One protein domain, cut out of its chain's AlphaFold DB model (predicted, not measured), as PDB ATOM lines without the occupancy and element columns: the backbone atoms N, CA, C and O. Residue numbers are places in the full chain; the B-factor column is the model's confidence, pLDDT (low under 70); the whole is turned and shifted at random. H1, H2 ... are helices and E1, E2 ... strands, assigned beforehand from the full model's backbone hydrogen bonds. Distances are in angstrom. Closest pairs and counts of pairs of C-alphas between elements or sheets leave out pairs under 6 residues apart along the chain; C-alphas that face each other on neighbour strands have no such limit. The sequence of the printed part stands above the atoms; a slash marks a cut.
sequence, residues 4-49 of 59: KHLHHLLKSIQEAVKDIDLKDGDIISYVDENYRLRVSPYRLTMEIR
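What this domain is: This is residues 4 to 49 of the 59 residues of an uncharacterized protein of Caldithrix abyssi (UniProt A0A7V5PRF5). A single helix, H1, only grazes a small sheet of three strands, and its residues 4 to 12 stick out free. The printed part has 46 residues, with H1 followed by E1, E2 and E3, an antiparallel meander in which each strand is the neighbour of the one before. The class is mixed; the whole is flat, 32 by 25 by 14 A, and only just loose, close to compact, with a radius of gyration of the C-alphas of 11.4 A.

How they stand to each other: H1, residues 4 to 18, grazes the sheet with residues 13 to 17; 10 of its 11 O i to N i+4 pairs are within hydrogen-bond range. E1, residues 28 to 31, and E2, residues 35 to 40, form a hairpin at 174 degrees, with N 30 and O 37 2.9 A apart. E2 and E3, residues 43 to 48, form another at 178 degrees, with N 38 and O 45 2.8 A apart. The closest C-alphas of H1 and E2, Val 17 and Val 39, are 8.0 A apart.

Where its parts are: H1 runs 21.5 A from C-alpha 4 at (3.095, 57.217, 186.178). E1 measures 10.3 A, E2 16.9 A and E3 16.5 A, ending at C-alpha 48 at (20.778, 63.524, 180.797).

The domain as a whole: The farthest C-alphas, Lys 4 and Gly 25, are 32.9 A apart. The printed part has no cut and no long link; no printed residue is under 70.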
ATOM      1  N   LYS A   4       3.402  56.355 185.032       86.31
ATOM      2  CA  LYS A   4       3.095  57.217 186.178       86.31
ATOM      3  C   LYS A   4       4.334  57.890 186.779       86.31
ATOM      4  O   LYS A   4       4.270  59.071 187.103       86.31
ATOM      5  N   HIS A   5       5.453  57.174 186.914       87.06
ATOM      6  CA  HIS A   5       6.684  57.756 187.463       87.06
ATOM      7  C   HIS A   5       7.291  58.790 186.515       87.06
ATOM      8  O   HIS A   5       7.702  59.857 186.961       87.06
ATOM      9  N   LEU A   6       7.282  58.507 185.209       86.38
ATOM     10  CA  LEU A   6       7.750  59.456 184.203       86.38
ATOM     11  C   LEU A   6       6.857  60.704 184.165       86.38
ATOM     12  O   LEU A   6       7.359  61.822 184.121       86.38
ATOM     13  N   HIS A   7       5.539  60.527 184.258       92.25
ATOM     14  CA  HIS A   7       4.597  61.642 184.305       92.25
ATOM     15  C   HIS A   7       4.774  62.510 185.560       92.25
ATOM     16  O   HIS A   7       4.749  63.736 185.466       92.25
ATOM     17  N   HIS A   8       4.984  61.895 186.727       93.56
ATOM     18  CA  HIS A   8       5.292  62.633 187.955       93.56
ATOM     19  C   HIS A   8       6.595  63.428 187.823       93.56
ATOM     20  O   HIS A   8       6.602  64.608 188.157       93.56
ATOM     21  N   LEU A   9       7.654  62.823 187.271       90.75
ATOM     22  CA  LEU A   9       8.919  63.514 187.020       90.75
ATOM     23  C   LEU A   9       8.726  64.733 186.105       90.75
ATOM     24  O   LEU A   9       9.194  65.822 186.429       90.75
ATOM     25  N   LEU A  10       8.001  64.570 184.995       91.44
ATOM     26  CA  LEU A  10       7.718  65.667 184.065       91.44
ATOM     27  C   LEU A  10       6.952  66.808 184.740       91.44
ATOM     28  O   LEU A  10       7.322  67.967 184.560       91.44
ATOM     29  N   LYS A  11       5.936  66.497 185.554       93.69
ATOM     30  CA  LYS A  11       5.205  67.513 186.323       93.69
ATOM     31  C   LYS A  11       6.104  68.246 187.313       93.69
ATOM     32  O   LYS A  11       6.049  69.467 187.377       93.69
ATOM     33  N   SER A  12       6.949  67.530 188.051       93.25
ATOM     34  CA  SER A  12       7.886  68.154 188.992       93.25
ATOM     35  C   SER A  12       8.853  69.109 188.291       93.25
ATOM     36  O   SER A  12       9.087  70.203 188.794       93.25
ATOM     37  N   ILE A  13       9.362  68.738 187.112       92.31
ATOM     38  CA  ILE A  13      10.215  69.620 186.301       92.31
ATOM     39  C   ILE A  13       9.433  70.853 185.838       92.31
ATOM     40  O   ILE A  13       9.943  71.964 185.940       92.31
ATOM     41  N   GLN A  14       8.203  70.670 185.346       90.81
ATOM     42  CA  GLN A  14       7.348  71.769 184.888       90.81
ATOM     43  C   GLN A  14       7.023  72.771 185.995       90.81
ATOM     44  O   GLN A  14       6.994  73.961 185.714       90.81
ATOM     45  N   GLU A  15       6.780  72.320 187.226       93.12
ATOM     46  CA  GLU A  15       6.560  73.237 188.351       93.12
ATOM     47  C   GLU A  15       7.850  73.973 188.730       93.12
ATOM     48  O   GLU A  15       7.833  75.194 188.825       93.12
ATOM     49  N   ALA A  16       8.984  73.271 188.842       90.00
ATOM     50  CA  ALA A  16      10.255  73.888 189.229       90.00
ATOM     51  C   ALA A  16      10.725  74.985 188.255       90.00
ATOM     52  O   ALA A  16      11.362  75.951 188.665       90.00
ATOM     53  N   VAL A  17      10.423  74.854 186.958       90.38
ATOM     54  CA  VAL A  17      10.834  75.860 185.964       90.38
ATOM     55  C   VAL A  17       9.928  77.087 185.915       90.38
ATOM     56  O   VAL A  17      10.340  78.092 185.344       90.38
ATOM     57  N   LYS A  18       8.728  77.046 186.514       88.38
ATOM     58  CA  LYS A  18       7.852  78.229 186.620       88.38
ATOM     59  C   LYS A  18       8.399  79.279 187.581       88.38
ATOM     60  O   LYS A  18       8.064  80.447 187.433       88.38
ATOM     61  N   ASP A  19       9.235  78.868 188.531       89.75
ATOM     62  CA  ASP A  19       9.877  79.777 189.485       89.75
ATOM     63  C   ASP A  19      11.021  80.586 188.842       89.75
ATOM     64  O   ASP A  19      11.579  81.491 189.461       89.75
ATOM     65  N   ILE A  20      11.382  80.269 187.594       90.56
ATOM     66  CA  ILE A  20      12.387  80.997 186.822       90.56
ATOM     67  C   ILE A  20      11.704  82.184 186.128       90.56
ATOM     68  O   ILE A  20      10.876  81.996 185.239       90.56
ATOM     69  N   ASP A  21      12.089  83.405 186.497       91.94
ATOM     70  CA  ASP A  21      11.621  84.633 185.841       91.94
ATOM     71  C   ASP A  21      12.256  84.776 184.446       91.94
ATOM     72  O   ASP A  21      13.361  85.300 184.296       91.94
ATOM     73  N   LEU A  22      11.578  84.240 183.426       91.75
ATOM     74  CA  LEU A  22      11.981  84.308 182.020       91.75
ATOM     75  C   LEU A  22      11.092  85.279 181.248       91.75
ATOM     76  O   LEU A  22       9.864  85.183 181.285       91.75
ATOM     77  N   LYS A  23      11.715  86.157 180.464       94.06
ATOM     78  CA  LYS A  23      11.036  87.068 179.538       94.06
ATOM     79  C   LYS A  23      11.073  86.537 178.113       94.06
ATOM     80  O   LYS A  23      11.845  85.644 177.765       94.06
ATOM     81  N   ASP A  24      10.241  87.123 177.260       92.94
ATOM     82  CA  ASP A  24      10.245  86.810 175.837       92.94
ATOM     83  C   ASP A  24      11.626  87.026 175.214       92.94
ATOM     84  O   ASP A  24      12.205  88.108 175.285       92.94
ATOM     85  N   GLY A  25      12.137  85.968 174.584       92.56
ATOM     86  CA  GLY A  25      13.476  85.933 174.002       92.56
ATOM     87  C   GLY A  25      14.561  85.383 174.931       92.56
ATOM     88  O   GLY A  25      15.637  85.047 174.432       92.56
ATOM     89  N   ASP A  26      14.287  85.209 176.229       95.38
ATOM     90  CA  ASP A  26      15.268  84.664 177.168       95.38
ATOM     91  C   ASP A  26      15.528  83.180 176.915       95.38
ATOM     92  O   ASP A  26      14.627  82.366 176.672       95.38
ATOM     93  N   ILE A  27      16.808  82.820 176.995       94.38
ATOM     94  CA  ILE A  27      17.268  81.441 176.914       94.38
ATOM     95  C   ILE A  27      18.355  81.238 177.962       94.38
ATOM     96  O   ILE A  27      19.472  81.734 177.816       94.38
ATOM     97  N   ILE A  28      18.053  80.432 178.976       94.19
ATOM     98  CA  ILE A  28      19.042  79.954 179.942       94.19
ATOM     99  C   ILE A  28      19.572  78.609 179.451       94.19
ATOM    100  O   ILE A  28      18.802  77.724 179.068       94.19
ATOM    101  N   SER A  29      20.894  78.449 179.444       94.81
ATOM    102  CA  SER A  29      21.555  77.199 179.074       94.81
ATOM    103  C   SER A  29      22.555  76.806 180.150       94.81
ATOM    104  O   SER A  29      23.393  77.616 180.537       94.81
ATOM    105  N   TYR A  30      22.502  75.549 180.573       93.50
ATOM    106  CA  TYR A  30      23.490  74.939 181.455       93.50
ATOM    107  C   TYR A  30      24.000  73.652 180.814       93.50
ATOM    108  O   TYR A  30      23.210  72.853 180.305       93.50
ATOM    109  N   VAL A  31      25.317  73.467 180.790       94.88
ATOM    110  CA  VAL A  31      25.957  72.298 180.184       94.88
ATOM    111  C   VAL A  31      27.113  71.861 181.064       94.88
ATOM    112  O   VAL A  31      28.008  72.661 181.327       94.88
ATOM    113  N   ASP A  32      27.114  70.591 181.446       93.56
ATOM    114  CA  ASP A  32      28.280  69.917 182.004       93.56
ATOM    115  C   ASP A  32      28.511  68.559 181.313       93.56
ATOM    116  O   ASP A  32      27.972  68.280 180.236       93.56
ATOM    117  N   GLU A  33      29.383  67.734 181.888       91.31
ATOM    118  CA  GLU A  33      29.726  66.414 181.356       91.31
ATOM    119  C   GLU A  33      28.555  65.410 181.375       91.31
ATOM    120  O   GLU A  33      28.503  64.510 180.528       91.31
ATOM    121  N   ASN A  34      27.588  65.595 182.276       90.62
ATOM    122  CA  ASN A  34      26.512  64.653 182.572       90.62
ATOM    123  C   ASN A  34      25.138  65.140 182.102       90.62
ATOM    124  O   ASN A  34      24.254  64.316 181.857       90.62
ATOM    125  N   TYR A  35      24.922  66.443 181.946       91.69
ATOM    126  CA  TYR A  35      23.655  66.962 181.454       91.69
ATOM    127  C   TYR A  35      23.781  68.256 180.659       91.69
ATOM    128  O   TYR A  35      24.690  69.075 180.802       91.69
ATOM    129  N   ARG A  36      22.786  68.448 179.796       95.00
ATOM    130  CA  ARG A  36      22.544  69.677 179.052       95.00
ATOM    131  C   ARG A  36      21.104  70.090 179.276       95.00
ATOM    132  O   ARG A  36      20.186  69.355 178.920       95.00
ATOM    133  N   LEU A  37      20.914  71.287 179.803       94.75
ATOM    134  CA  LEU A  37      19.616  71.896 180.038       94.75
ATOM    135  C   LEU A  37      19.512  73.201 179.253       94.75
ATOM    136  O   LEU A  37      20.422  74.030 179.273       94.75
ATOM    137  N   ARG A  38      18.380  73.395 178.582       95.25
ATOM    138  CA  ARG A  38      18.017  74.653 177.934       95.25
ATOM    139  C   ARG A  38      16.579  75.002 178.277       95.25
ATOM    140  O   ARG A  38      15.693  74.181 178.044       95.25
ATOM    141  N   VAL A  39      16.359  76.202 178.796       95.12
ATOM    142  CA  VAL A  39      15.042  76.687 179.218       95.12
ATOM    143  C   VAL A  39      14.757  78.020 178.536       95.12
ATOM    144  O   VAL A  39      15.609  78.906 178.519       95.12
ATOM    145  N   SER A  40      13.571  78.136 177.953       95.06
ATOM    146  CA  SER A  40      12.970  79.374 177.459       95.06
ATOM    147  C   SER A  40      11.526  79.465 177.976       95.06
ATOM    148  O   SER A  40      11.001  78.447 178.441       95.06
ATOM    149  N   PRO A  41      10.842  80.621 177.854       93.44
ATOM    150  CA  PRO A  41       9.459  80.773 178.328       93.44
ATOM    151  C   PRO A  41       8.480  79.720 177.788       93.44
ATOM    152  O   PRO A  41       7.473  79.406 178.415       93.44
ATOM    153  N   TYR A  42       8.781  79.153 176.618       92.50
ATOM    154  CA  TYR A  42       7.880  78.266 175.881       92.50
ATOM    155  C   TYR A  42       8.317  76.802 175.883       92.50
ATOM    156  O   TYR A  42       7.584  75.937 175.402       92.50
ATOM    157  N   ARG A  43       9.543  76.506 176.330       93.44
ATOM    158  CA  ARG A  43      10.156  75.195 176.109       93.44
ATOM    159  C   ARG A  43      11.293  74.920 177.080       93.44
ATOM    160  O   ARG A  43      12.197  75.728 177.257       93.44
ATOM    161  N   LEU A  44      11.330  73.677 177.548       93.81
ATOM    162  CA  LEU A  44      12.493  73.075 178.183       93.81
ATOM    163  C   LEU A  44      13.025  71.933 177.312       93.81
ATOM    164  O   LEU A  44      12.269  71.133 176.765       93.81
ATOM    165  N   THR A  45      14.342  71.859 177.152       94.69
ATOM    166  CA  THR A  45      15.033  70.714 176.553       94.69
ATOM    167  C   THR A  45      16.108  70.254 177.516       94.69
ATOM    168  O   THR A  45      16.949  71.052 177.920       94.69
ATOM    169  N   MET A  46      16.076  68.975 177.874       93.62
ATOM    170  CA  MET A  46      17.012  68.375 178.812       93.62
ATOM    171  C   MET A  46      17.552  67.074 178.225       93.62
ATOM    172  O   MET A  46      16.782  66.209 177.812       93.62
ATOM    173  N   GLU A  47      18.870  66.951 178.188       93.56
ATOM    174  CA  GLU A  47      19.595  65.721 177.881       93.56
ATOM    175  C   GLU A  47      20.337  65.317 179.153       93.56
ATOM    176  O   GLU A  47      21.106  66.114 179.689       93.56
ATOM    177  N   ILE A  48      20.085  64.104 179.642       90.75
ATOM    178  CA  ILE A  48      20.778  63.524 180.797       90.75
ATOM    179  C   ILE A  48      21.549  62.312 180.297       90.75
ATOM    180  O   ILE A  48      20.986  61.441 179.628       90.75
ATOM    181  N   ARG A  49      22.836  62.260 180.620       90.50
ATOM    182  CA  ARG A  49      23.724  61.150 180.297       90.50
ATOM    183  C   ARG A  49      23.874  60.263 181.519       90.50
ATOM    184  O   ARG A  49      24.041  60.740 182.634       90.50
TER     185      ARG A  49